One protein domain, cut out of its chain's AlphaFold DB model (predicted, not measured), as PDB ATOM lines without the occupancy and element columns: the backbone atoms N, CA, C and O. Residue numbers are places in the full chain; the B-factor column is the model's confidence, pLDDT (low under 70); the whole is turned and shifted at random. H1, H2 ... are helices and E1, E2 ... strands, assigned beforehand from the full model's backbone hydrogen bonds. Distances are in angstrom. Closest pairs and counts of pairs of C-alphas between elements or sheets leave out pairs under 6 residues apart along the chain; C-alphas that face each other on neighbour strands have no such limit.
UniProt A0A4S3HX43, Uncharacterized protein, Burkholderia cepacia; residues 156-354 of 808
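AT A GLANCE: This is residues 156 to 354 of the 808 residues of an uncharacterized protein of Burkholderia cepacia (UniProt A0A4S3HX43). Three small twisted four-stranded sheets stand one behind another in a row, face to face in turn: E3 to E6, then E7 to E10, then E11 to E14. The hairpin E15 and E16 lies beyond the last sheet at one end of the long axis, and three short helices and the hairpin E1 and E2 gather at the other end. The printed part has 199 residues with three named helices and sixteen named strands, in the order E1 E2, H1 to H3, E3 to E16; the sheets are antiparallel. The class is mixed, helices and strands, with under half of the residues in named elements. The whole is only just compact, close to loose, with a radius of gyration of the C-alphas of 19.4 A, and is elongated, spanning 65 by 36 by 26 A.

IN THESE COORDINATES: The first four-stranded sheet has E3, residues 225 to 229, 12.4 A long from C-alpha 225 at (-30.214, -15.889, 15.495), E4, 232 to 235, E5, 238 to 241, and E6, 244 to 246. The second has E7, 255 to 258, E8, 261 to 263, E9, 268 to 271, and E10, 281 to 284. The third has E11, 291 to 295, 12.9 A, E12, 298 to 301, E13, 304 to 308, 13.4 A, and E14, 314 to 318, 13.6 A. E15, 331 to 334, and E16, 337 to 340, end at C-alpha 340, (-33.999, -18.010, 55.674). E1 is 171 to 173, E2 178 to 180, H1 190 to 196, H2 198 to 202 and H3 211 to 219, 13.0 A.

HOW THE PARTS SIT: Each four-stranded sheet is a meander, each strand the antiparallel neighbour of the one before, and the three belong to a stack of sheets, face to face in turn. N 226 and O 234 of E3 and E4 are 2.8 A apart, within hydrogen-bond range. The first and second sheets face each other with strands at 51 degrees; the closest C-alphas of E3 and E7, Leu 228 and Trp 256, are 5.6 A apart. The second and third face each other with strands at 17 degrees; the closest of E9 and E14, Ser 270 and Ala 314, are 5.8 A apart. The third is strongly twisted. H3 only grazes the first sheet with residues 214 to 219. In each helix every O i to N i+4 pair is within hydrogen-bond range.

THE WHOLE: The C-alphas farthest apart, Ala 203 and Arg 352, are 65.2 A apart. The printed part has no cut. The link from E14 to E15 is long, with 12 residues. Residues 219 to 222, 274 to 278 and 310 to 311 are under pLDDT 70.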
ATOM      1  N   ALA A 156     -35.415   5.232  36.562       94.00
ATOM      2  CA  ALA A 156     -36.110   6.022  35.546       94.00
ATOM      3  C   ALA A 156     -35.315   7.277  35.164       94.00
ATOM      4  O   ALA A 156     -34.853   8.020  36.033       94.00
ATOM      5  N   ASP A 157     -35.197   7.538  33.865       96.50
ATOM      6  CA  ASP A 157     -34.570   8.751  33.345       96.50
ATOM      7  C   ASP A 157     -35.583   9.903  33.299       96.50
ATOM      8  O   ASP A 157     -36.342  10.069  32.341       96.50
ATOM      9  N   ALA A 158     -35.560  10.741  34.339       97.06
ATOM     10  CA  ALA A 158     -36.424  11.912  34.468       97.06
ATOM     11  C   ALA A 158     -36.327  12.892  33.280       97.06
ATOM     12  O   ALA A 158     -37.314  13.563  32.955       97.06
ATOM     13  N   ALA A 159     -35.175  12.969  32.603       96.56
ATOM     14  CA  ALA A 159     -34.963  13.903  31.501       96.56
ATOM     15  C   ALA A 159     -35.674  13.466  30.211       96.56
ATOM     16  O   ALA A 159     -36.135  14.320  29.455       96.56
ATOM     17  N   SER A 160     -35.792  12.159  29.963       97.38
ATOM     18  CA  SER A 160     -36.465  11.616  28.773       97.38
ATOM     19  C   SER A 160     -37.850  11.018  29.042       97.38
ATOM     20  O   SER A 160     -38.501  10.536  28.112       97.38
ATOM     21  N   PHE A 161     -38.323  11.089  30.290       98.25
ATOM     22  CA  PHE A 161     -39.615  10.550  30.705       98.25
ATOM     23  C   PHE A 161     -40.795  11.294  30.060       98.25
ATOM     24  O   PHE A 161     -40.968  12.511  30.249       98.25
ATOM     25  N   VAL A 162     -41.639  10.543  29.352       97.81
ATOM     26  CA  VAL A 162     -42.840  11.017  28.653       97.81
ATOM     27  C   VAL A 162     -44.036  10.110  28.940       97.81
ATOM     28  O   VAL A 162     -43.888   8.901  29.115       97.81
ATOM     29  N   SER A 163     -45.236  10.694  28.976       96.81
ATOM     30  CA  SER A 163     -46.475   9.920  29.089       96.81
ATOM     31  C   SER A 163     -46.790   9.270  27.746       96.81
ATOM     32  O   SER A 163     -46.606   9.878  26.683       96.81
ATOM     33  N   ALA A 164     -47.287   8.045  27.849       95.12
ATOM     34  CA  ALA A 164     -47.777   7.207  26.776       95.12
ATOM     35  C   ALA A 164     -49.209   6.733  27.081       95.12
ATOM     36  O   ALA A 164     -49.562   5.610  26.746       95.12
ATOM     37  N   ASP A 165     -50.043   7.580  27.697       90.69
ATOM     38  CA  ASP A 165     -51.419   7.225  28.103       90.69
ATOM     39  C   ASP A 165     -52.306   6.745  26.929       90.69
ATOM     40  O   ASP A 165     -53.280   6.022  27.125       90.69
ATOM     41  N   GLU A 166     -51.950   7.109  25.693       88.88
ATOM     42  CA  GLU A 166     -52.582   6.621  24.457       88.88
ATOM     43  C   GLU A 166     -52.252   5.155  24.115       88.88
ATOM     44  O   GLU A 166     -52.980   4.517  23.358       88.88
ATOM     45  N   VAL A 167     -51.191   4.601  24.706       90.62
ATOM     46  CA  VAL A 167     -50.814   3.182  24.614       90.62
ATOM     47  C   VAL A 167     -51.635   2.352  25.604       90.62
ATOM     48  O   VAL A 167     -52.167   1.300  25.245       90.62
ATOM     49  N   ALA A 168     -51.722   2.805  26.858       88.12
ATOM     50  CA  ALA A 168     -52.539   2.228  27.923       88.12
ATOM     51  C   ALA A 168     -52.641   3.211  29.102       88.12
ATOM     52  O   ALA A 168     -51.808   4.101  29.249       88.12
ATOM     53  N   GLN A 169     -53.623   3.005  29.984       87.56
ATOM     54  CA  GLN A 169     -53.769   3.806  31.200       87.56
ATOM     55  C   GLN A 169     -52.500   3.766  32.067       87.56
ATOM     56  O   GLN A 169     -51.951   2.689  32.322       87.56
ATOM     57  N   ASP A 170     -52.080   4.942  32.541       90.12
ATOM     58  CA  ASP A 170     -50.905   5.156  33.390       90.12
ATOM     59  C   ASP A 170     -49.622   4.586  32.771       90.12
ATOM     60  O   ASP A 170     -48.720   4.125  33.480       90.12
ATOM     61  N   GLN A 171     -49.547   4.584  31.439       93.81
ATOM     62  CA  GLN A 171     -48.357   4.186  30.712       93.81
ATOM     63  C   GLN A 171     -47.448   5.396  30.503       93.81
ATOM     64  O   GLN A 171     -47.873   6.489  30.127       93.81
ATOM     65  N   ALA A 172     -46.157   5.178  30.685       97.06
ATOM     66  CA  ALA A 172     -45.112   6.122  30.343       97.06
ATOM     67  C   ALA A 172     -43.906   5.386  29.754       97.06
ATOM     68  O   ALA A 172     -43.842   4.157  29.761       97.06
ATOM     69  N   THR A 173     -42.944   6.131  29.231       96.81
ATOM     70  CA  THR A 173     -41.659   5.590  28.786       96.81
ATOM     71  C   THR A 173     -40.569   6.623  29.006       96.81
ATOM     72  O   THR A 173     -40.805   7.825  28.899       96.81
ATOM     73  N   ASP A 174     -39.361   6.152  29.274       97.12
ATOM     74  CA  ASP A 174     -38.144   6.919  29.029       97.12
ATOM     75  C   ASP A 174     -37.394   6.310  27.836       97.12
ATOM     76  O   ASP A 174     -37.914   5.412  27.160       97.12
ATOM     77  N   ARG A 175     -36.188   6.804  27.542       96.25
ATOM     78  CA  ARG A 175     -35.368   6.260  26.448       96.25
ATOM     79  C   ARG A 175     -35.017   4.788  26.627       96.25
ATOM     80  O   ARG A 175     -34.863   4.096  25.624       96.25
ATOM     81  N   ALA A 176     -34.880   4.319  27.862       93.06
ATOM     82  CA  ALA A 176     -34.407   2.979  28.162       93.06
ATOM     83  C   ALA A 176     -35.534   1.942  28.159       93.06
ATOM     84  O   ALA A 176     -35.288   0.812  27.746       93.06
ATOM     85  N   ARG A 177     -36.742   2.284  28.633       92.81
ATOM     86  CA  ARG A 177     -37.827   1.304  28.815       92.81
ATOM     87  C   ARG A 177     -39.222   1.930  29.004       92.81
ATOM     88  O   ARG A 177     -39.332   3.109  29.356       92.81
ATOM     89  N   PRO A 178     -40.297   1.132  28.851       94.56
ATOM     90  CA  PRO A 178     -41.637   1.531  29.262       94.56
ATOM     91  C   PRO A 178     -41.878   1.357  30.772       94.56
ATOM     92  O   PRO A 178     -41.181   0.616  31.465       94.56
ATOM     93  N   TYR A 179     -42.903   2.042  31.277       93.69
ATOM     94  CA  TYR A 179     -43.381   1.999  32.659       93.69
ATOM     95  C   TYR A 179     -44.907   1.957  32.693       93.69
ATOM     96  O   TYR A 179     -45.550   2.635  31.891       93.69
ATOM     97  N   ARG A 180     -45.489   1.221  33.645       90.00
ATOM     98  CA  ARG A 180     -46.938   1.190  33.891       90.00
ATOM     99  C   ARG A 180     -47.233   1.109  35.385       90.00
ATOM    100  O   ARG A 180     -46.595   0.336  36.099       90.00
ATOM    101  N   TYR A 181     -48.186   1.908  35.867       86.00
ATOM    102  CA  TYR A 181     -48.581   1.966  37.286       86.00
ATOM    103  C   TYR A 181     -47.396   2.164  38.252       86.00
ATOM    104  O   TYR A 181     -47.332   1.558  39.323       86.00
ATOM    105  N   GLY A 182     -46.412   2.977  37.857       90.00
ATOM    106  CA  GLY A 182     -45.224   3.235  38.679       90.00
ATOM    107  C   GLY A 182     -44.164   2.129  38.695       90.00
ATOM    108  O   GLY A 182     -43.230   2.212  39.488       90.00
ATOM    109  N   HIS A 183     -44.275   1.115  37.837       86.62
ATOM    110  CA  HIS A 183     -43.301   0.030  37.713       86.62
ATOM    111  C   HIS A 183     -42.667   0.019  36.324       86.62
ATOM    112  O   HIS A 183     -43.322   0.398  35.354       86.62
ATOM    113  N   ALA A 184     -41.407  -0.417  36.227       88.50
ATOM    114  CA  ALA A 184     -40.812  -0.753  34.937       88.50
ATOM    115  C   ALA A 184     -41.665  -1.835  34.261       88.50
ATOM    116  O   ALA A 184     -42.077  -2.806  34.900       88.50
ATOM    117  N   ASP A 185     -41.955  -1.630  32.987       87.50
ATOM    118  CA  ASP A 185     -42.805  -2.488  32.176       87.50
ATOM    119  C   ASP A 185     -41.971  -3.142  31.068       87.50
ATOM    120  O   ASP A 185     -40.845  -2.722  30.778       87.50
ATOM    121  N   ASP A 186     -42.516  -4.188  30.462       85.25
ATOM    122  CA  ASP A 186     -41.938  -4.815  29.283       85.25
ATOM    123  C   ASP A 186     -42.614  -4.285  28.001       85.25
ATOM    124  O   ASP A 186     -43.798  -3.936  28.014       85.25
ATOM    125  N   PRO A 187     -41.894  -4.199  26.865       86.31
ATOM    126  CA  PRO A 187     -42.510  -3.863  25.580       86.31
ATOM    127  C   PRO A 187     -43.622  -4.827  25.140       86.31
ATOM    128  O   PRO A 187     -44.458  -4.471  24.306       86.31
ATOM    129  N   GLY A 188     -43.633  -6.047  25.675       85.94
ATOM    130  CA  GLY A 188     -44.389  -7.176  25.157       85.94
ATOM    131  C   GLY A 188     -43.721  -7.834  23.945       85.94
ATOM    132  O   GLY A 188     -42.698  -7.356  23.443       85.94
ATOM    133  N   PRO A 189     -44.287  -8.948  23.449       85.31
ATOM    134  CA  PRO A 189     -43.861  -9.559  22.197       85.31
ATOM    135  C   PRO A 189     -44.087  -8.614  21.010       85.31
ATOM    136  O   PRO A 189     -44.837  -7.640  21.104       85.31
ATOM    137  N   ARG A 190     -43.474  -8.942  19.868       85.81
ATOM    138  CA  ARG A 190     -43.499  -8.132  18.636       85.81
ATOM    139  C   ARG A 190     -44.866  -7.558  18.282       85.81
ATOM    140  O   ARG A 190     -45.017  -6.346  18.176       85.81
ATOM    141  N   GLU A 191     -45.869  -8.420  18.186       86.75
ATOM    142  CA  GLU A 191     -47.236  -8.019  17.839       86.75
ATOM    143  C   GLU A 191     -47.822  -6.978  18.805       86.75
ATOM    144  O   GLU A 191     -48.643  -6.148  18.416       86.75
ATOM    145  N   GLN A 192     -47.433  -7.018  20.082       85.69
ATOM    146  CA  GLN A 192     -47.945  -6.107  21.097       85.69
ATOM    147  C   GLN A 192     -47.339  -4.716  20.959       85.69
ATOM    148  O   GLN A 192     -48.091  -3.740  20.990       85.69
ATOM    149  N   TRP A 193     -46.021  -4.599  20.791       87.44
ATOM    150  CA  TRP A 193     -45.418  -3.281  20.615       87.44
ATOM    151  C   TRP A 193     -45.631  -2.717  19.209       87.44
ATOM    152  O   TRP A 193     -45.790  -1.506  19.085       87.44
ATOM    153  N   GLU A 194     -45.768  -3.546  18.171       89.62
ATOM    154  CA  GLU A 194     -46.206  -3.082  16.847       89.62
ATOM    155  C   GLU A 194     -47.615  -2.485  16.891       89.62
ATOM    156  O   GLU A 194     -47.871  -1.434  16.307       89.62
ATOM    157  N   ARG A 195     -48.528  -3.128  17.622       89.81
ATOM    158  CA  ARG A 195     -49.908  -2.657  17.755       89.81
ATOM    159  C   ARG A 195     -50.032  -1.435  18.662       89.81
ATOM    160  O   ARG A 195     -50.782  -0.522  18.338       89.81
ATOM    161  N   ASN A 196     -49.347  -1.439  19.804       88.94
ATOM    162  CA  ASN A 196     -49.585  -0.462  20.865       88.94
ATOM    163  C   ASN A 196     -48.551   0.682  20.863       88.94
ATOM    164  O   ASN A 196     -48.930   1.833  21.043       88.94
ATOM    165  N   TRP A 197     -47.259   0.394  20.653       93.75
ATOM    166  CA  TRP A 197     -46.170   1.383  20.759       93.75
ATOM    167  C   TRP A 197     -45.804   2.042  19.426       93.75
ATOM    168  O   TRP A 197     -45.456   3.221  19.411       93.75
ATOM    169  N   SER A 198     -45.900   1.334  18.296       93.62
ATOM    170  CA  SER A 198     -45.555   1.926  16.995       93.62
ATOM    171  C   SER A 198     -46.402   3.150  16.625       93.62
ATOM    172  O   SER A 198     -45.808   4.130  16.174       93.62
ATOM    173  N   PRO A 199     -47.736   3.180  16.841       94.69
ATOM    174  CA  PRO A 199     -48.525   4.386  16.587       94.69
ATOM    175  C   PRO A 199     -48.077   5.584  17.439       94.69
ATOM    176  O   PRO A 199     -48.006   6.699  16.928       94.69
ATOM    177  N   PHE A 200     -47.721   5.341  18.706       95.50
ATOM    178  CA  PHE A 200     -47.237   6.361  19.640       95.50
ATOM    179  C   PHE A 200     -45.947   7.026  19.141       95.50
ATOM    180  O   PHE A 200     -45.879   8.249  19.035       95.50
ATOM    181  N   PHE A 201     -44.932   6.232  18.785       96.06
ATOM    182  CA  PHE A 201     -43.657   6.780  18.310       96.06
ATOM    183  C   PHE A 201     -43.760   7.377  16.903       96.06
ATOM    184  O   PHE A 201     -43.151   8.409  16.633       96.06
ATOM    185  N   ALA A 202     -44.572   6.795  16.015       93.75
ATOM    186  CA  ALA A 202     -44.801   7.350  14.681       93.75
ATOM    187  C   ALA A 202     -45.472   8.734  14.725       93.75
ATOM    188  O   ALA A 202     -45.173   9.589  13.892       93.75
ATOM    189  N   ALA A 203     -46.352   8.972  15.703       95.56
ATOM    190  CA  ALA A 203     -47.001  10.266  15.907       95.56
ATOM    191  C   ALA A 203     -46.075  11.332  16.525       95.56
ATOM    192  O   ALA A 203     -46.429  12.511  16.520       95.56
ATOM    193  N   ARG A 204     -44.906  10.935  17.048       96.00
ATOM    194  CA  ARG A 204     -43.991  11.786  17.823       96.00
ATOM    195  C   ARG A 204     -42.556  11.719  17.288       96.00
ATOM    196  O   ARG A 204     -41.669  11.169  17.950       96.00
ATOM    197  N   PRO A 205     -42.291  12.265  16.085       94.12
ATOM    198  CA  PRO A 205     -40.973  12.199  15.450       94.12
ATOM    199  C   PRO A 205     -39.866  12.913  16.243       94.12
ATOM    200  O   PRO A 205     -38.686  12.673  15.993       94.12
ATOM    201  N   GLU A 206     -40.206  13.770  17.206       95.50
ATOM    202  CA  GLU A 206     -39.270  14.389  18.145       95.50
ATOM    203  C   GLU A 206     -38.668  13.399  19.158       95.50
ATOM    204  O   GLU A 206     -37.581  13.643  19.689       95.50
ATOM    205  N   LEU A 207     -39.336  12.271  19.420       95.62
ATOM    206  CA  LEU A 207     -38.879  11.252  20.361       95.62
ATOM    207  C   LEU A 207     -37.913  10.286  19.676       95.62
ATOM    208  O   LEU A 207     -38.282   9.177  19.326       95.62
ATOM    209  N   GLN A 208     -36.657  10.691  19.506       93.25
ATOM    210  CA  GLN A 208     -35.615   9.854  18.896       93.25
ATOM    211  C   GLN A 208     -34.740   9.142  19.938       93.25
ATOM    212  O   GLN A 208     -34.527   9.638  21.048       93.25
ATOM    213  N   GLY A 209     -34.198   7.977  19.564       93.25
ATOM    214  CA  GLY A 209     -33.245   7.225  20.396       93.25
ATOM    215  C   GLY A 209     -33.868   6.501  21.594       93.25
ATOM    216  O   GLY A 209     -33.179   6.232  22.573       93.25
ATOM    217  N   TYR A 210     -35.169   6.216  21.532       95.75
ATOM    218  CA  TYR A 210     -35.868   5.376  22.508       95.75
ATOM    219  C   TYR A 210     -35.712   3.896  22.149       95.75
ATOM    220  O   TYR A 210     -35.577   3.569  20.969       95.75
ATOM    221  N   TRP A 211     -35.820   3.010  23.142       93.31
ATOM    222  CA  TRP A 211     -35.752   1.548  23.000       93.31
ATOM    223  C   TRP A 211     -36.531   0.997  21.792       93.31
ATOM    224  O   TRP A 211     -36.041   0.110  21.096       93.31
ATOM    225  N   TRP A 212     -37.702   1.562  21.479       94.25
ATOM    226  CA  TRP A 212     -38.525   1.138  20.341       94.25
ATOM    227  C   TRP A 212     -37.806   1.286  18.994       94.25
ATOM    228  O   TRP A 212     -37.890   0.385  18.162       94.25
ATOM    229  N   HIS A 213     -37.034   2.362  18.799       91.69
ATOM    230  CA  HIS A 213     -36.268   2.603  17.568       91.69
ATOM    231  C   HIS A 213     -35.207   1.522  17.347       91.69
ATOM    232  O   HIS A 213     -34.973   1.101  16.215       91.69
ATOM    233  N   ALA A 214     -34.589   1.044  18.432       88.38
ATOM    234  CA  ALA A 214     -33.642  -0.060  18.370       88.38
ATOM    235  C   ALA A 214     -34.341  -1.372  17.979       88.38
ATOM    236  O   ALA A 214     -33.824  -2.104  17.137       88.38
ATOM    237  N   LEU A 215     -35.540  -1.642  18.513       88.62
ATOM    238  CA  LEU A 215     -36.302  -2.848  18.170       88.62
ATOM    239  C   LEU A 215     -36.781  -2.857  16.709       88.62
ATOM    240  O   LEU A 215     -36.617  -3.870  16.027       88.62
ATOM    241  N   ILE A 216     -37.326  -1.745  16.191       86.44
ATOM    242  CA  ILE A 216     -37.778  -1.690  14.787       86.44
ATOM    243  C   ILE A 216     -36.625  -1.773  13.791       86.44
ATOM    244  O   ILE A 216     -36.770  -2.423  12.759       86.44
ATOM    245  N   GLY A 217     -35.476  -1.158  14.091       78.88
ATOM    246  CA  GLY A 217     -34.310  -1.189  13.205       78.88
ATOM    247  C   GLY A 217     -33.794  -2.609  12.970       78.88
ATOM    248  O   GLY A 217     -33.340  -2.929  11.874       78.88
ATOM    249  N   GLN A 218     -33.931  -3.484  13.968       70.19
ATOM    250  CA  GLN A 218     -33.536  -4.889  13.872       70.19
ATOM    251  C   GLN A 218     -34.580  -5.758  13.157       70.19
ATOM    252  O   GLN A 218     -34.221  -6.713  12.479       70.19
ATOM    253  N   ALA A 219     -35.868  -5.414  13.249       64.25
ATOM    254  CA  ALA A 219     -36.964  -6.191  12.664       64.25
ATOM    255  C   ALA A 219     -37.031  -6.158  11.121       64.25
ATOM    256  O   ALA A 219     -37.766  -6.949  10.527       64.25
ATOM    257  N   VAL A 220     -36.306  -5.231  10.485       58.41
ATOM    258  CA  VAL A 220     -36.279  -5.005   9.027       58.41
ATOM    259  C   VAL A 220     -35.106  -5.732   8.347       58.41
ATOM    260  O   VAL A 220     -35.099  -5.885   7.128       58.41
ATOM    261  N   ALA A 221     -34.123  -6.203   9.114       60.44
ATOM    262  CA  ALA A 221     -32.946  -6.887   8.589       60.44
ATOM    263  C   ALA A 221     -33.119  -8.419   8.623       60.44
ATOM    264  O   ALA A 221     -33.802  -8.960   9.489       60.44
ATOM    265  N   ASP A 222     -32.493  -9.130   7.682       59.34
ATOM    266  CA  ASP A 222     -32.379 -10.595   7.722       59.34
ATOM    267  C   ASP A 222     -31.271 -10.947   8.726       59.34
ATOM    268  O   ASP A 222     -30.081 -10.934   8.395       59.34
ATOM    269  N   VAL A 223     -31.645 -11.081  10.004       70.31
ATOM    270  CA  VAL A 223     -30.681 -11.099  11.114       70.31
ATOM    271  C   VAL A 223     -30.417 -12.502  11.632       70.31
ATOM    272  O   VAL A 223     -31.324 -13.308  11.839       70.31
ATOM    273  N   SER A 224     -29.142 -12.786  11.894       81.81
ATOM    274  CA  SER A 224     -28.716 -14.042  12.498       81.81
ATOM    275  C   SER A 224     -29.329 -14.229  13.889       81.81
ATOM    276  O   SER A 224     -29.455 -13.291  14.680       81.81
ATOM    277  N   THR A 225     -29.705 -15.473  14.185       89.69
ATOM    278  CA  THR A 225     -30.214 -15.889  15.495       89.69
ATOM    279  C   THR A 225     -29.191 -16.787  16.185       89.69
ATOM    280  O   THR A 225     -28.657 -17.714  15.573       89.69
ATOM    281  N   ARG A 226     -28.921 -16.522  17.466       93.12
ATOM    282  CA  ARG A 226     -28.056 -17.320  18.344       93.12
ATOM    283  C   ARG A 226     -28.848 -17.783  19.563       93.12
ATOM    284  O   ARG A 226     -29.131 -16.987  20.455       93.12
ATOM    285  N   GLU A 227     -29.160 -19.072  19.616       94.44
ATOM    286  CA  GLU A 227     -29.803 -19.706  20.773       94.44
ATOM    287  C   GLU A 227     -28.820 -19.817  21.951       94.44
ATOM    288  O   GLU A 227     -27.667 -20.213  21.764       94.44
ATOM    289  N   LEU A 228     -29.263 -19.458  23.160       93.62
ATOM    290  CA  LEU A 228     -28.448 -19.512  24.382       93.62
ATOM    291  C   LEU A 228     -28.871 -20.652  25.325       93.62
ATOM    292  O   LEU A 228     -28.015 -21.204  26.014       93.62
ATOM    293  N   GLY A 229     -30.162 -21.008  25.349       89.44
ATOM    294  CA  GLY A 229     -30.750 -22.003  26.261       89.44
ATOM    295  C   GLY A 229     -31.780 -21.393  27.222       89.44
ATOM    296  O   GLY A 229     -31.868 -20.177  27.340       89.44
ATOM    297  N   GLY A 230     -32.612 -22.220  27.871       85.25
ATOM    298  CA  GLY A 230     -33.624 -21.748  28.840       85.25
ATOM    299  C   GLY A 230     -34.691 -20.807  28.258       85.25
ATOM    300  O   GLY A 230     -35.265 -20.002  28.979       85.25
ATOM    301  N   GLY A 231     -34.915 -20.857  26.938       89.00
ATOM    302  CA  GLY A 231     -35.774 -19.912  26.219       89.00
ATOM    303  C   GLY A 231     -35.080 -18.612  25.798       89.00
ATOM    304  O   GLY A 231     -35.693 -17.817  25.090       89.00
ATOM    305  N   TYR A 232     -33.820 -18.392  26.180       92.94
ATOM    306  CA  TYR A 232     -33.060 -17.213  25.779       92.94
ATOM    307  C   TYR A 232     -32.430 -17.372  24.396       92.94
ATOM    308  O   TYR A 232     -31.782 -18.381  24.096       92.94
ATOM    309  N   ARG A 233     -32.532 -16.316  23.590       93.12
ATOM    310  CA  ARG A 233     -31.884 -16.205  22.279       93.12
ATOM    311  C   ARG A 233     -31.463 -14.773  21.996       93.12
ATOM    312  O   ARG A 233     -32.020 -13.829  22.548       93.12
ATOM    313  N   VAL A 234     -30.491 -14.610  21.115       93.88
ATOM    314  CA  VAL A 234     -30.098 -13.314  20.562       93.88
ATOM    315  C   VAL A 234     -30.527 -13.278  19.107       93.88
ATOM    316  O   VAL A 234     -30.160 -14.171  18.348       93.88
ATOM    317  N   VAL A 235     -31.291 -12.264  18.720       90.19
ATOM    318  CA  VAL A 235     -31.649 -11.996  17.322       90.19
ATOM    319  C   VAL A 235     -31.030 -10.652  16.976       90.19
ATOM    320  O   VAL A 235     -31.434  -9.635  17.534       90.19
ATOM    321  N   GLY A 236     -30.008 -10.650  16.119       88.19
ATOM    322  CA  GLY A 236     -29.222  -9.443  15.868       88.19
ATOM    323  C   GLY A 236     -28.480  -8.937  17.095       88.19
ATOM    324  O   GLY A 236     -27.610  -9.628  17.617       88.19
ATOM    325  N   ASP A 237     -28.825  -7.725  17.524       88.12
ATOM    326  CA  ASP A 237     -28.234  -7.043  18.681       88.12
ATOM    327  C   ASP A 237     -29.246  -6.934  19.836       88.12
ATOM    328  O   ASP A 237     -29.193  -6.026  20.660       88.12
ATOM    329  N   GLN A 238     -30.225  -7.843  19.878       91.56
ATOM    330  CA  GLN A 238     -31.281  -7.855  20.884       91.56
ATOM    331  C   GLN A 238     -31.413  -9.233  21.528       91.56
ATOM    332  O   GLN A 238     -31.537 -10.261  20.858       91.56
ATOM    333  N   VAL A 239     -31.426  -9.244  22.861       93.00
ATOM    334  CA  VAL A 239     -31.682 -10.441  23.666       93.00
ATOM    335  C   VAL A 239     -33.185 -10.631  23.830       93.00
ATOM    336  O   VAL A 239     -33.905  -9.676  24.123       93.00
ATOM    337  N   TYR A 240     -33.647 -11.867  23.671       90.81
ATOM    338  CA  TYR A 240     -35.026 -12.278  23.888       90.81
ATOM    339  C   TYR A 240     -35.099 -13.405  24.914       90.81
ATOM    340  O   TYR A 240     -34.241 -14.288  24.926       90.81
ATOM    341  N   LEU A 241     -36.160 -13.400  25.718       89.62
ATOM    342  CA  LEU A 241     -36.657 -14.569  26.440       89.62
ATOM    343  C   LEU A 241     -37.956 -15.007  25.760       89.62
ATOM    344  O   LEU A 241     -38.964 -14.306  25.818       89.62
ATOM    345  N   HIS A 242     -37.917 -16.142  25.069       87.12
ATOM    346  CA  HIS A 242     -38.946 -16.560  24.118       87.12
ATOM    347  C   HIS A 242     -39.182 -15.468  23.055       87.12
ATOM    348  O   HIS A 242     -38.278 -15.152  22.276       87.12
ATOM    349  N   ASP A 243     -40.371 -14.865  23.024       85.06
ATOM    350  CA  ASP A 243     -40.729 -13.779  22.102       85.06
ATOM    351  C   ASP A 243     -40.636 -12.387  22.740       85.06
ATOM    352  O   ASP A 243     -40.964 -11.386  22.101       85.06
ATOM    353  N   LEU A 244     -40.181 -12.303  23.992       87.81
ATOM    354  CA  LEU A 244     -40.093 -11.050  24.723       87.81
ATOM    355  C   LEU A 244     -38.698 -10.416  24.612       87.81
ATOM    356  O   LEU A 244     -37.726 -11.049  25.029       87.81
ATOM    357  N   PRO A 245     -38.578  -9.161  24.141       90.38
ATOM    358  CA  PRO A 245     -37.310  -8.441  24.121       90.38
ATOM    359  C   PRO A 245     -36.881  -7.990  25.527       90.38
ATOM    360  O   PRO A 245     -37.663  -7.409  26.281       90.38
ATOM    361  N   LEU A 246     -35.607  -8.205  25.859       90.94
ATOM    362  CA  LEU A 246     -34.971  -7.771  27.104       90.94
ATOM    363  C   LEU A 246     -34.022  -6.599  26.832       90.94
ATOM    364  O   LEU A 246     -32.976  -6.775  26.220       90.94
ATOM    365  N   LEU A 247     -34.377  -5.401  27.293       89.94
ATOM    366  CA  LEU A 247     -33.707  -4.157  26.880       89.94
ATOM    367  C   LEU A 247     -32.359  -3.885  27.572       89.94
ATOM    368  O   LEU A 247     -31.601  -3.038  27.117       89.94
ATOM    369  N   GLU A 248     -32.072  -4.557  28.689       88.94
ATOM    370  CA  GLU A 248     -30.869  -4.288  29.495       88.94
ATOM    371  C   GLU A 248     -29.627  -5.128  29.146       88.94
ATOM    372  O   GLU A 248     -28.534  -4.562  29.177       88.94
ATOM    373  N   PRO A 249     -29.730  -6.446  28.867       93.50
ATOM    374  CA  PRO A 249     -28.550  -7.277  28.631       93.50
ATOM    375  C   PRO A 249     -27.810  -6.917  27.336       93.50
ATOM    376  O   PRO A 249     -28.426  -6.788  26.279       93.50
ATOM    377  N   ASP A 250     -26.476  -6.856  27.394       93.56
ATOM    378  CA  ASP A 250     -25.633  -6.668  26.203       93.56
ATOM    379  C   ASP A 250     -25.625  -7.930  25.319       93.56
ATOM    380  O   ASP A 250     -25.023  -8.956  25.654       93.56
ATOM    381  N   ALA A 251     -26.265  -7.834  24.152       93.25
ATOM    382  CA  ALA A 251     -26.413  -8.920  23.189       93.25
ATOM    383  C   ALA A 251     -25.077  -9.470  22.661       93.25
ATOM    384  O   ALA A 251     -24.977 -10.667  22.365       93.25
ATOM    385  N   GLY A 252     -24.028  -8.644  22.594       92.75
ATOM    386  CA  GLY A 252     -22.713  -9.055  22.107       92.75
ATOM    387  C   GLY A 252     -21.997 -10.010  23.064       92.75
ATOM    388  O   GLY A 252     -21.284 -10.918  22.626       92.75
ATOM    389  N   THR A 253     -22.207  -9.848  24.373       95.50
ATOM    390  CA  THR A 253     -21.471 -10.589  25.414       95.50
ATOM    391  C   THR A 253     -22.336 -11.488  26.292       95.50
ATOM    392  O   THR A 253     -21.790 -12.218  27.124       95.50
ATOM    393  N   VAL A 254     -23.657 -11.481  26.086       96.69
ATOM    394  CA  VAL A 254     -24.590 -12.307  26.853       96.69
ATOM    395  C   VAL A 254     -24.288 -13.802  26.713       96.69
ATOM    396  O   VAL A 254     -24.006 -14.320  25.628       96.69
ATOM    397  N   ARG A 255     -24.383 -14.509  27.836       95.69
ATOM    398  CA  ARG A 255     -24.326 -15.966  27.945       95.69
ATOM    399  C   ARG A 255     -25.393 -16.465  28.910       95.69
ATOM    400  O   ARG A 255     -25.703 -15.798  29.898       95.69
ATOM    401  N   TRP A 256     -25.922 -17.652  28.639       95.31
ATOM    402  CA  TRP A 256     -26.811 -18.352  29.561       95.31
ATOM    403  C   TRP A 256     -26.004 -19.046  30.658       95.31
ATOM    404  O   TRP A 256     -24.928 -19.587  30.400       95.31
ATOM    405  N   LEU A 257     -26.506 -18.978  31.891       93.25
ATOM    406  CA  LEU A 257     -25.845 -19.509  33.084       93.25
ATOM    407  C   LEU A 257     -26.564 -20.726  33.690       93.25
ATOM    408  O   LEU A 257     -26.077 -21.265  34.684       93.25
ATOM    409  N   GLY A 258     -27.689 -21.152  33.106       88.56
ATOM    410  CA  GLY A 258     -28.576 -22.179  33.658       88.56
ATOM    411  C   GLY A 258     -29.889 -21.587  34.172       88.56
ATOM    412  O   GLY A 258     -29.929 -20.432  34.604       88.56
ATOM    413  N   ASP A 259     -30.963 -22.376  34.112       85.12
ATOM    414  CA  ASP A 259     -32.313 -21.991  34.544       85.12
ATOM    415  C   ASP A 259     -32.732 -20.625  33.967       85.12
ATOM    416  O   ASP A 259     -32.630 -20.387  32.760       85.12
ATOM    417  N   SER A 260     -33.131 -19.694  34.834       87.31
ATOM    418  CA  SER A 260     -33.558 -18.349  34.468       87.31
ATOM    419  C   SER A 260     -32.438 -17.304  34.445       87.31
ATOM    420  O   SER A 260     -32.735 -16.110  34.339       87.31
ATOM    421  N   PHE A 261     -31.169 -17.708  34.552       92.88
ATOM    422  CA  PHE A 261     -30.042 -16.789  34.703       92.88
ATOM    423  C   PHE A 261     -29.265 -16.580  33.406       92.88
ATOM    424  O   PHE A 261     -28.891 -17.519  32.699       92.88
ATOM    425  N   ILE A 262     -28.935 -15.319  33.145       95.31
ATOM    426  CA  ILE A 262     -28.017 -14.909  32.082       95.31
ATOM    427  C   ILE A 262     -27.015 -13.906  32.640       95.31
ATOM    428  O   ILE A 262     -27.230 -13.295  33.689       95.31
ATOM    429  N   ALA A 263     -25.919 -13.706  31.924       96.62
ATOM    430  CA  ALA A 263     -24.970 -12.654  32.241       96.62
ATOM    431  C   ALA A 263     -24.340 -12.075  30.993       96.62
ATOM    432  O   ALA A 263     -24.070 -12.809  30.046       96.62
ATOM    433  N   ASP A 264     -24.042 -10.784  31.036       95.75
ATOM    434  CA  ASP A 264     -23.170 -10.133  30.066       95.75
ATOM    435  C   ASP A 264     -21.770  -9.906  30.666       95.75
ATOM    436  O   ASP A 264     -21.408 -10.485  31.697       95.75
ATOM    437  N   ARG A 265     -20.928  -9.106  30.002       92.56
ATOM    438  CA  ARG A 265     -19.574  -8.791  30.485       92.56
ATOM    439  C   ARG A 265     -19.562  -8.125  31.869       92.56
ATOM    440  O   ARG A 265     -18.564  -8.239  32.574       92.56
ATOM    441  N   SER A 266     -20.618  -7.407  32.229       90.38
ATOM    442  CA  SER A 266     -20.661  -6.485  33.365       90.38
ATOM    443  C   SER A 266     -21.688  -6.842  34.438       90.38
ATOM    444  O   SER A 266     -21.520  -6.431  35.585       90.38
ATOM    445  N   ARG A 267     -22.757  -7.566  34.086       94.75
ATOM    446  CA  ARG A 267     -23.926  -7.758  34.951       94.75
ATOM    447  C   ARG A 267     -24.480  -9.175  34.890       94.75
ATOM    448  O   ARG A 267     -24.398  -9.866  33.875       94.75
ATOM    449  N   LEU A 268     -25.062  -9.574  36.015       95.62
ATOM    450  CA  LEU A 268     -25.885 -10.769  36.171       95.62
ATOM    451  C   LEU A 268     -27.350 -10.382  36.009       95.62
ATOM    452  O   LEU A 268     -27.739  -9.293  36.424       95.62
ATOM    453  N   TYR A 269     -28.168 -11.283  35.478       94.12
ATOM    454  CA  TYR A 269     -29.607 -11.081  35.374       94.12
ATOM    455  C   TYR A 269     -30.363 -12.361  35.713       94.12
ATOM    456  O   TYR A 269     -29.876 -13.471  35.489       94.12
ATOM    457  N   SER A 270     -31.590 -12.192  36.194       92.75
ATOM    458  CA  SER A 270     -32.576 -13.267  36.272       92.75
ATOM    459  C   SER A 270     -33.933 -12.723  35.869       92.75
ATOM    460  O   SER A 270     -34.354 -11.697  36.398       92.75
ATOM    461  N   TYR A 271     -34.618 -13.406  34.958       88.56
ATOM    462  CA  TYR A 271     -35.957 -13.031  34.506       88.56
ATOM    463  C   TYR A 271     -36.953 -14.157  34.769       88.56
ATOM    464  O   TYR A 271     -36.610 -15.332  34.801       88.56
ATOM    465  N   SER A 272     -38.213 -13.804  34.993       83.69
ATOM    466  CA  SER A 272     -39.277 -14.790  35.162       83.69
ATOM    467  C   SER A 272     -39.623 -15.438  33.821       83.69
ATOM    468  O   SER A 272     -40.014 -14.737  32.888       83.69
ATOM    469  N   GLU A 273     -39.567 -16.772  33.767       71.75
ATOM    470  CA  GLU A 273     -39.990 -17.585  32.610       71.75
ATOM    471  C   GLU A 273     -41.462 -17.356  32.222       71.75
ATOM    472  O   GLU A 273     -41.849 -17.547  31.073       71.75
ATOM    473  N   TYR A 274     -42.290 -16.895  33.166       66.31
ATOM    474  CA  TYR A 274     -43.722 -16.687  32.971       66.31
ATOM    475  C   TYR A 274     -44.119 -15.268  33.379       66.31
ATOM    476  O   TYR A 274     -44.455 -15.007  34.539       66.31
ATOM    477  N   HIS A 275     -44.152 -14.340  32.423       64.56
ATOM    478  CA  HIS A 275     -44.796 -13.048  32.645       64.56
ATOM    479  C   HIS A 275     -45.553 -12.537  31.418       64.56
ATOM    480  O   HIS A 275     -45.258 -12.883  30.278       64.56
ATOM    481  N   LYS A 276     -46.589 -11.739  31.691       58.53
ATOM    482  CA  LYS A 276     -47.364 -10.987  30.704       58.53
ATOM    483  C   LYS A 276     -47.541  -9.564  31.239       58.53
ATOM    484  O   LYS A 276     -48.247  -9.392  32.233       58.53
ATOM    485  N   GLY A 277     -46.916  -8.583  30.588       61.69
ATOM    486  CA  GLY A 277     -47.176  -7.150  30.771       61.69
ATOM    487  C   GLY A 277     -46.629  -6.503  32.046       61.69
ATOM    488  O   GLY A 277     -47.210  -5.510  32.472       61.69
ATOM    489  N   PHE A 278     -45.607  -7.099  32.664       69.62
ATOM    490  CA  PHE A 278     -44.740  -6.482  33.672       69.62
ATOM    491  C   PHE A 278     -43.402  -7.219  33.674       69.62
ATOM    492  O   PHE A 278     -43.370  -8.431  33.927       69.62
ATOM    493  N   LEU A 279     -42.301  -6.481  33.524       71.25
ATOM    494  CA  LEU A 279     -40.957  -7.038  33.614       71.25
ATOM    495  C   LEU A 279     -40.701  -7.561  35.040       71.25
ATOM    496  O   LEU A 279     -40.556  -6.790  35.991       71.25
ATOM    497  N   ARG A 280     -40.669  -8.888  35.213       76.25
ATOM    498  CA  ARG A 280     -40.345  -9.534  36.496       76.25
ATOM    499  C   ARG A 280     -38.935 -10.105  36.471       76.25
ATOM    500  O   ARG A 280     -38.671 -11.057  35.739       76.25
ATOM    501  N   GLY A 281     -38.081  -9.569  37.336       80.31
ATOM    502  CA  GLY A 281     -36.654  -9.866  37.371       80.31
ATOM    503  C   GLY A 281     -35.836  -8.642  36.971       80.31
ATOM    504  O   GLY A 281     -36.296  -7.517  37.158       80.31
ATOM    505  N   GLY A 282     -34.642  -8.860  36.431       88.12
ATOM    506  CA  GLY A 282     -33.745  -7.796  35.988       88.12
ATOM    507  C   GLY A 282     -32.302  -8.005  36.444       88.12
ATOM    508  O   GLY A 282     -31.909  -9.141  36.744       88.12
ATOM    509  N   PRO A 283     -31.495  -6.930  36.462       90.50
ATOM    510  CA  PRO A 283     -30.105  -6.998  36.882       90.50
ATOM    511  C   PRO A 283     -29.985  -7.385  38.358       90.50
ATOM    512  O   PRO A 283     -30.747  -6.940  39.217       90.50
ATOM    513  N   LEU A 284     -28.979  -8.199  38.649       92.56
ATOM    514  CA  LEU A 284     -28.641  -8.699  39.972       92.56
ATOM    515  C   LEU A 284     -27.255  -8.185  40.400       92.56
ATOM    516  O   LEU A 284     -26.354  -8.062  39.564       92.56
ATOM    517  N   PRO A 285     -27.048  -7.889  41.697       92.25
ATOM    518  CA  PRO A 285     -25.773  -7.386  42.196       92.25
ATOM    519  C   PRO A 285     -24.745  -8.511  42.339       92.25
ATOM    520  O   PRO A 285     -24.972  -9.428  43.111       92.25
ATOM    521  N   GLY A 286     -23.583  -8.407  41.695       90.81
ATOM    522  CA  GLY A 286     -22.482  -9.365  41.841       90.81
ATOM    523  C   GLY A 286     -21.614  -9.442  40.588       90.81
ATOM    524  O   GLY A 286     -21.978  -8.893  39.553       90.81
ATOM    525  N   ASP A 287     -20.462 -10.109  40.686       91.81
ATOM    526  CA  ASP A 287     -19.540 -10.289  39.556       91.81
ATOM    527  C   ASP A 287     -19.925 -11.530  38.724       91.81
ATOM    528  O   ASP A 287     -19.844 -12.652  39.241       91.81
ATOM    529  N   PRO A 288     -20.286 -11.377  37.434       92.56
ATOM    530  CA  PRO A 288     -20.556 -12.498  36.537       92.56
ATOM    531  C   PRO A 288     -19.452 -13.549  36.440       92.56
ATOM    532  O   PRO A 288     -19.734 -14.705  36.119       92.56
ATOM    533  N   ALA A 289     -18.192 -13.167  36.662       91.75
ATOM    534  CA  ALA A 289     -17.056 -14.084  36.614       91.75
ATOM    535  C   ALA A 289     -17.016 -15.039  37.819       91.75
ATOM    536  O   ALA A 289     -16.363 -16.078  37.758       91.75
ATOM    537  N   GLN A 290     -17.723 -14.710  38.902       93.81
ATOM    538  CA  GLN A 290     -17.767 -15.493  40.139       93.81
ATOM    539  C   GLN A 290     -19.059 -16.310  40.286       93.81
ATOM    540  O   GLN A 290     -19.327 -16.827  41.373       93.81
ATOM    541  N   TRP A 291     -19.865 -16.405  39.223       94.69
ATOM    542  CA  TRP A 291     -21.144 -17.109  39.230       94.69
ATOM    543  C   TRP A 291     -20.992 -18.611  39.484       94.69
ATOM    544  O   TRP A 291     -20.182 -19.284  38.844       94.69
ATOM    545  N   ARG A 292     -21.829 -19.147  40.374       93.50
ATOM    546  CA  ARG A 292     -21.941 -20.584  40.636       93.50
ATOM    547  C   ARG A 292     -23.323 -20.969  41.159       93.50
ATOM    548  O   ARG A 292     -23.879 -20.280  42.017       93.50
ATOM    549  N   HIS A 293     -23.841 -22.104  40.690       94.06
ATOM    550  CA  HIS A 293     -24.941 -22.813  41.350       94.06
ATOM    551  C   HIS A 293     -24.374 -23.624  42.511       94.06
ATOM    552  O   HIS A 293     -23.335 -24.270  42.371       94.06
ATOM    553  N   LEU A 294     -25.016 -23.534  43.670       90.38
ATOM    554  CA  LEU A 294     -24.526 -24.158  44.895       90.38
ATOM    555  C   LEU A 294     -25.354 -25.386  45.306       90.38
ATOM    556  O   LEU A 294     -24.824 -26.258  45.990       90.38
ATOM    557  N   GLY A 295     -26.623 -25.463  44.893       86.44
ATOM    558  CA  GLY A 295     -27.536 -26.570  45.194       86.44
ATOM    559  C   GLY A 295     -28.949 -26.091  45.529       86.44
ATOM    560  O   GLY A 295     -29.134 -24.987  46.050       86.44
ATOM    561  N   GLY A 296     -29.956 -26.911  45.211       86.69
ATOM    562  CA  GLY A 296     -31.365 -26.537  45.375       86.69
ATOM    563  C   GLY A 296     -31.662 -25.187  44.701       86.69
ATOM    564  O   GLY A 296     -31.152 -24.933  43.605       86.69
ATOM    565  N   PRO A 297     -32.413 -24.278  45.348       90.50
ATOM    566  CA  PRO A 297     -32.735 -22.976  44.780       90.50
ATOM    567  C   PRO A 297     -31.605 -21.937  44.917       90.50
ATOM    568  O   PRO A 297     -31.852 -20.771  44.620       90.50
ATOM    569  N   TRP A 298     -30.405 -22.290  45.402       92.81
ATOM    570  CA  TRP A 298     -29.374 -21.330  45.820       92.81
ATOM    571  C   TRP A 298     -28.207 -21.181  44.832       92.81
ATOM    572  O   TRP A 298     -27.587 -22.150  44.389       92.81
ATOM    573  N   TYR A 299     -27.830 -19.927  44.581       94.88
ATOM    574  CA  TYR A 299     -26.735 -19.518  43.698       94.88
ATOM    575  C   TYR A 299     -25.878 -18.451  44.386       94.88
ATOM    576  O   TYR A 299     -26.293 -17.845  45.377       94.88
ATOM    577  N   GLN A 300     -24.686 -18.183  43.857       94.50
ATOM    578  CA  GLN A 300     -23.782 -17.177  44.412       94.50
ATOM    579  C   GLN A 300     -22.908 -16.521  43.345       94.50
ATOM    580  O   GLN A 300     -22.506 -17.162  42.378       94.50
ATOM    581  N   ALA A 301     -22.567 -15.253  43.575       94.81
ATOM    582  CA  ALA A 301     -21.504 -14.541  42.880       94.81
ATOM    583  C   ALA A 301     -20.749 -13.641  43.868       94.81
ATOM    584  O   ALA A 301     -21.246 -12.590  44.286       94.81
ATOM    585  N   GLY A 302     -19.557 -14.075  44.280       93.75
ATOM    586  CA  GLY A 302     -18.761 -13.366  45.284       93.75
ATOM    587  C   GLY A 302     -19.505 -13.226  46.615       93.75
ATOM    588  O   GLY A 302     -19.956 -14.215  47.189       93.75
ATOM    589  N   ASP A 303     -19.660 -11.989  47.088       95.25
ATOM    590  CA  ASP A 303     -20.342 -11.645  48.348       95.25
ATOM    591  C   ASP A 303     -21.867 -11.465  48.202       95.25
ATOM    592  O   ASP A 303     -22.517 -10.825  49.033       95.25
ATOM    593  N   HIS A 304     -22.459 -12.027  47.149       95.56
ATOM    594  CA  HIS A 304     -23.904 -12.049  46.944       95.56
ATOM    595  C   HIS A 304     -24.386 -13.479  46.738       95.56
ATOM    596  O   HIS A 304     -23.790 -14.233  45.968       95.56
ATOM    597  N   CYS A 305     -25.469 -13.845  47.419       94.12
ATOM    598  CA  CYS A 305     -26.209 -15.067  47.145       94.12
ATOM    599  C   CYS A 305     -27.557 -14.738  46.513       94.12
ATOM    600  O   CYS A 305     -28.113 -13.654  46.714       94.12
ATOM    601  N   TYR A 306     -28.080 -15.699  45.765       93.75
ATOM    602  CA  TYR A 306     -29.355 -15.598  45.081       93.75
ATOM    603  C   TYR A 306     -30.181 -16.829  45.373       93.75
ATOM    604  O   TYR A 306     -29.640 -17.920  45.565       93.75
ATOM    605  N   ARG A 307     -31.496 -16.647  45.374       91.31
ATOM    606  CA  ARG A 307     -32.431 -17.756  45.489       91.31
ATOM    607  C   ARG A 307     -33.485 -17.659  44.402       91.31
ATOM    608  O   ARG A 307     -34.169 -16.636  44.310       91.31
ATOM    609  N   GLN A 308     -33.610 -18.709  43.597       86.44
ATOM    610  CA  GLN A 308     -34.664 -18.800  42.596       86.44
ATOM    611  C   GLN A 308     -36.019 -18.900  43.306       86.44
ATOM    612  O   GLN A 308     -36.216 -19.690  44.233       86.44
ATOM    613  N   GLN A 309     -36.949 -18.042  42.909       81.75
ATOM    614  CA  GLN A 309     -38.310 -18.038  43.417       81.75
ATOM    615  C   GLN A 309     -39.167 -19.012  42.611       81.75
ATOM    616  O   GLN A 309     -38.908 -19.277  41.442       81.75
ATOM    617  N   TRP A 310     -40.285 -19.447  43.195       67.88
ATOM    618  CA  TRP A 310     -41.289 -20.263  42.499       67.88
ATOM    619  C   TRP A 310     -41.786 -19.633  41.182       67.88
ATOM    620  O   TRP A 310     -42.180 -20.327  40.253       67.88
ATOM    621  N   ARG A 311     -41.756 -18.297  41.075       66.31
ATOM    622  CA  ARG A 311     -42.129 -17.565  39.852       66.31
ATOM    623  C   ARG A 311     -41.001 -17.498  38.808       66.31
ATOM    624  O   ARG A 311     -41.085 -16.681  37.897       66.31
ATOM    625  N   GLY A 312     -39.918 -18.251  38.960       75.38
ATOM    626  CA  GLY A 312     -38.832 -18.371  37.982       75.38
ATOM    627  C   GLY A 312     -37.726 -17.313  38.070       75.38
ATOM    628  O   GLY A 312     -36.593 -17.632  37.747       75.38
ATOM    629  N   HIS A 313     -37.987 -16.093  38.553       80.94
ATOM    630  CA  HIS A 313     -36.929 -15.087  38.780       80.94
ATOM    631  C   HIS A 313     -36.230 -15.287  40.132       80.94
ATOM    632  O   HIS A 313     -36.745 -15.988  41.005       80.94
ATOM    633  N   ALA A 314     -35.089 -14.633  40.331       86.69
ATOM    634  CA  ALA A 314     -34.336 -14.683  41.576       86.69
ATOM    635  C   ALA A 314     -34.301 -13.346  42.318       86.69
ATOM    636  O   ALA A 314     -34.342 -12.271  41.723       86.69
ATOM    637  N   GLU A 315     -34.170 -13.443  43.635       87.44
ATOM    638  CA  GLU A 315     -33.842 -12.321  44.511       87.44
ATOM    639  C   GLU A 315     -32.409 -12.483  45.030       87.44
ATOM    640  O   GLU A 315     -31.866 -13.591  45.034       87.44
ATOM    641  N   ALA A 316     -31.800 -11.382  45.473       91.44
ATOM    642  CA  ALA A 316     -30.418 -11.350  45.937       91.44
ATOM    643  C   ALA A 316     -30.310 -10.913  47.401       91.44
ATOM    644  O   ALA A 316     -31.083 -10.081  47.880       91.44
ATOM    645  N   ALA A 317     -29.290 -11.412  48.095       91.38
ATOM    646  CA  ALA A 317     -28.883 -10.932  49.407       91.38
ATOM    647  C   ALA A 317     -27.357 -10.848  49.509       91.38
ATOM    648  O   ALA A 317     -26.628 -11.674  48.961       91.38
ATOM    649  N   LYS A 318     -26.864  -9.858  50.261       93.56
ATOM    650  CA  LYS A 318     -25.436  -9.744  50.573       93.56
ATOM    651  C   LYS A 318     -25.034 -10.751  51.658       93.56
ATOM    652  O   LYS A 318     -25.679 -10.842  52.712       93.56
ATOM    653  N   VAL A 319     -23.938 -11.461  51.420       94.75
ATOM    654  CA  VAL A 319     -23.388 -12.512  52.286       94.75
ATOM    655  C   VAL A 319     -21.874 -12.384  52.412       94.75
ATOM    656  O   VAL A 319     -21.241 -11.643  51.670       94.75
ATOM    657  N   ASP A 320     -21.279 -13.098  53.363       95.44
ATOM    658  CA  ASP A 320     -19.841 -13.361  53.321       95.44
ATOM    659  C   ASP A 320     -19.572 -14.535  52.382       95.44
ATOM    660  O   ASP A 320     -19.813 -15.692  52.732       95.44
ATOM    661  N   GLY A 321     -19.058 -14.249  51.187       92.75
ATOM    662  CA  GLY A 321     -18.972 -15.252  50.136       92.75
ATOM    663  C   GLY A 321     -18.016 -16.411  50.429       92.75
ATOM    664  O   GLY A 321     -18.145 -17.483  49.837       92.75
ATOM    665  N   LYS A 322     -17.068 -16.214  51.354       94.44
ATOM    666  CA  LYS A 322     -16.067 -17.219  51.746       94.44
ATOM    667  C   LYS A 322     -16.598 -18.239  52.750       94.44
ATOM    668  O   LYS A 322     -16.068 -19.339  52.811       94.44
ATOM    669  N   THR A 323     -17.592 -17.862  53.552       96.00
ATOM    670  CA  THR A 323     -18.169 -18.709  54.615       96.00
ATOM    671  C   THR A 323     -19.617 -19.096  54.348       96.00
ATOM    672  O   THR A 323     -20.244 -19.698  55.211       96.00
ATOM    673  N   PHE A 324     -20.151 -18.732  53.181       95.94
ATOM    674  CA  PHE A 324     -21.513 -19.063  52.797       95.94
ATOM    675  C   PHE A 324     -21.687 -20.577  52.621       95.94
ATOM    676  O   PHE A 324     -20.937 -21.218  51.885       95.94
ATOM    677  N   GLU A 325     -22.695 -21.125  53.289       94.94
ATOM    678  CA  GLU A 325     -23.011 -22.548  53.358       94.94
ATOM    679  C   GLU A 325     -24.528 -22.734  53.245       94.94
ATOM    680  O   GLU A 325     -25.303 -22.056  53.925       94.94
ATOM    681  N   ILE A 326     -24.959 -23.660  52.390       95.62
ATOM    682  CA  ILE A 326     -26.368 -24.051  52.283       95.62
ATOM    683  C   ILE A 326     -26.642 -25.132  53.310       95.62
ATOM    684  O   ILE A 326     -25.894 -26.099  53.408       95.62
ATOM    685  N   LEU A 327     -27.741 -24.971  54.040       94.25
ATOM    686  CA  LEU A 327     -28.188 -25.957  55.011       94.25
ATOM    687  C   LEU A 327     -29.306 -26.823  54.423       94.25
ATOM    688  O   LEU A 327     -29.284 -28.037  54.584       94.25
ATOM    689  N   ASN A 328     -30.263 -26.195  53.732       91.81
ATOM    690  CA  ASN A 328     -31.325 -26.833  52.947       91.81
ATOM    691  C   ASN A 328     -31.961 -25.805  51.977       91.81
ATOM    692  O   ASN A 328     -31.468 -24.684  51.818       91.81
ATOM    693  N   ASP A 329     -33.088 -26.144  51.348       90.06
ATOM    694  CA  ASP A 329     -33.785 -25.264  50.390       90.06
ATOM    695  C   ASP A 329     -34.343 -23.966  51.013       90.06
ATOM    696  O   ASP A 329     -34.576 -22.970  50.313       90.06
ATOM    697  N   THR A 330     -34.516 -23.946  52.336       90.25
ATOM    698  CA  THR A 330     -35.057 -22.814  53.100       90.25
ATOM    699  C   THR A 330     -33.961 -21.974  53.751       90.25
ATOM    700  O   THR A 330     -34.065 -20.743  53.782       90.25
ATOM    701  N   TYR A 331     -32.924 -22.616  54.290       94.06
ATOM    702  CA  TYR A 331     -31.911 -22.021  55.151       94.06
ATOM    703  C   TYR A 331     -30.511 -22.105  54.543       94.06
ATOM    704  O   TYR A 331     -30.064 -23.133  54.038       94.06
ATOM    705  N   ALA A 332     -29.780 -21.012  54.702       95.50
ATOM    706  CA  ALA A 332     -28.348 -20.933  54.470       95.50
ATOM    707  C   ALA A 332     -27.708 -20.176  55.635       95.50
ATOM    708  O   ALA A 332     -28.395 -19.499  56.404       95.50
ATOM    709  N   LYS A 333     -26.393 -20.249  55.780       96.19
ATOM    710  CA  LYS A 333     -25.658 -19.469  56.774       96.19
ATOM    711  C   LYS A 333     -24.371 -18.920  56.190       96.19
ATOM    712  O   LYS A 333     -23.854 -19.411  55.197       96.19
ATOM    713  N   ASP A 334     -23.858 -17.891  56.834       96.25
ATOM    714  CA  ASP A 334     -22.478 -17.448  56.706       96.25
ATOM    715  C   ASP A 334     -21.962 -17.040  58.093       96.25
ATOM    716  O   ASP A 334     -22.698 -17.089  59.086       96.25
ATOM    717  N   ARG A 335     -20.713 -16.574  58.189       94.69
ATOM    718  CA  ARG A 335     -20.155 -16.089  59.466       94.69
ATOM    719  C   ARG A 335     -20.955 -14.950  60.112       94.69
ATOM    720  O   ARG A 335     -20.778 -14.672  61.292       94.69
ATOM    721  N   ASN A 336     -21.780 -14.243  59.338       91.88
ATOM    722  CA  ASN A 336     -22.554 -13.090  59.793       91.88
ATOM    723  C   ASN A 336     -23.968 -13.476  60.256       91.88
ATOM    724  O   ASN A 336     -24.714 -12.601  60.708       91.88
ATOM    725  N   GLY A 337     -24.384 -14.736  60.097       94.56
ATOM    726  CA  GLY A 337     -25.666 -15.239  60.579       94.56
ATOM    727  C   GLY A 337     -26.371 -16.199  59.629       94.56
ATOM    728  O   GLY A 337     -25.858 -16.587  58.583       94.56
ATOM    729  N   VAL A 338     -27.603 -16.534  60.002       96.19
ATOM    730  CA  VAL A 338     -28.478 -17.445  59.258       96.19
ATOM    731  C   VAL A 338     -29.402 -16.654  58.337       96.19
ATOM    732  O   VAL A 338     -30.031 -15.673  58.746       96.19
ATOM    733  N   LEU A 339     -29.504 -17.082  57.087       94.00
ATOM    734  CA  LEU A 339     -30.485 -16.629  56.116       94.00
ATOM    735  C   LEU A 339     -31.605 -17.659  56.035       94.00
ATOM    736  O   LEU A 339     -31.359 -18.856  55.962       94.00
ATOM    737  N   CYS A 340     -32.845 -17.186  56.001       92.44
ATOM    738  CA  CYS A 340     -33.999 -18.010  55.674       92.44
ATOM    739  C   CYS A 340     -34.752 -17.327  54.542       92.44
ATOM    740  O   CYS A 340     -35.212 -16.192  54.705       92.44
ATOM    741  N   MET A 341     -34.825 -18.007  53.397       86.25
ATOM    742  CA  MET A 341     -35.421 -17.493  52.163       86.25
ATOM    743  C   MET A 341     -34.830 -16.122  51.789       86.25
ATOM    744  O   MET A 341     -35.566 -15.157  51.623       86.25
ATOM    745  N   LEU A 342     -33.492 -16.021  51.763       88.81
ATOM    746  CA  LEU A 342     -32.687 -14.788  51.594       88.81
ATOM    747  C   LEU A 342     -32.809 -13.728  52.699       88.81
ATOM    748  O   LEU A 342     -32.004 -12.796  52.757       88.81
ATOM    749  N   VAL A 343     -33.749 -13.869  53.630       88.06
ATOM    750  CA  VAL A 343     -33.904 -12.927  54.739       88.06
ATOM    751  C   VAL A 343     -32.991 -13.331  55.884       88.06
ATOM    752  O   VAL A 343     -33.208 -14.348  56.549       88.06
ATOM    753  N   ARG A 344     -31.990 -12.496  56.170       92.06
ATOM    754  CA  ARG A 344     -31.111 -12.677  57.329       92.06
ATOM    755  C   ARG A 344     -31.907 -12.574  58.629       92.06
ATOM    756  O   ARG A 344     -32.525 -11.546  58.919       92.06
ATOM    757  N   LYS A 345     -31.879 -13.637  59.425       91.06
ATOM    758  CA  LYS A 345     -32.576 -13.718  60.708       91.06
ATOM    759  C   LYS A 345     -31.675 -13.188  61.816       91.06
ATOM    760  O   LYS A 345     -30.472 -13.431  61.844       91.06
ATOM    761  N   ARG A 346     -32.258 -12.378  62.699       84.19
ATOM    762  CA  ARG A 346     -31.539 -11.735  63.805       84.19
ATOM    763  C   ARG A 346     -31.570 -12.638  65.036       84.19
ATOM    764  O   ARG A 346     -32.607 -13.224  65.325       84.19
ATOM    765  N   GLY A 347     -30.465 -12.668  65.779       86.06
ATOM    766  CA  GLY A 347     -30.383 -13.382  67.058       86.06
ATOM    767  C   GLY A 347     -30.378 -14.904  66.925       86.06
ATOM    768  O   GLY A 347     -30.937 -15.567  67.792       86.06
ATOM    769  N   ILE A 348     -29.806 -15.421  65.833       91.69
ATOM    770  CA  ILE A 348     -29.512 -16.842  65.625       91.69
ATOM    771  C   ILE A 348     -28.013 -16.941  65.312       91.69
ATOM    772  O   ILE A 348     -27.553 -16.345  64.332       91.69
ATOM    773  N   ASP A 349     -27.264 -17.633  66.161       92.88
ATOM    774  CA  ASP A 349     -25.833 -17.888  66.043       92.88
ATOM    775  C   ASP A 349     -25.580 -19.011  65.022       92.88
ATOM    776  O   ASP A 349     -25.897 -20.172  65.288       92.88
ATOM    777  N   PRO A 350     -24.976 -18.713  63.858       94.31
ATOM    778  CA  PRO A 350     -24.771 -19.697  62.797       94.31
ATOM    779  C   PRO A 350     -23.839 -20.858  63.195       94.31
ATOM    780  O   PRO A 350     -23.811 -21.869  62.491       94.31
ATOM    781  N   ALA A 351     -23.086 -20.745  64.297       93.50
ATOM    782  CA  ALA A 351     -22.220 -21.810  64.803       93.50
ATOM    783  C   ALA A 351     -22.945 -22.823  65.707       93.50
ATOM    784  O   ALA A 351     -22.412 -23.902  65.951       93.50
ATOM    785  N   ARG A 352     -24.140 -22.491  66.213       94.06
ATOM    786  CA  ARG A 352     -24.869 -23.282  67.226       94.06
ATOM    787  C   ARG A 352     -26.181 -23.872  66.718       94.06
ATOM    788  O   ARG A 352     -27.004 -24.317  67.517       94.06
ATOM    789  N   ILE A 353     -26.392 -23.820  65.408       95.69
ATOM    790  CA  ILE A 353     -27.644 -24.236  64.790       95.69
ATOM    791  C   ILE A 353     -27.599 -25.653  64.257       95.69
ATOM    792  O   ILE A 353     -26.593 -26.110  63.719       95.69
ATOM    793  N   GLU A 354     -28.761 -26.285  64.313       94.94
ATOM    794  CA  GLU A 354     -29.032 -27.565  63.683       94.94
ATOM    795  C   GLU A 354     -30.359 -27.472  62.930       94.94
ATOM    796  O   GLU A 354     -31.333 -26.891  63.414       94.94
TER     797      GLU A 354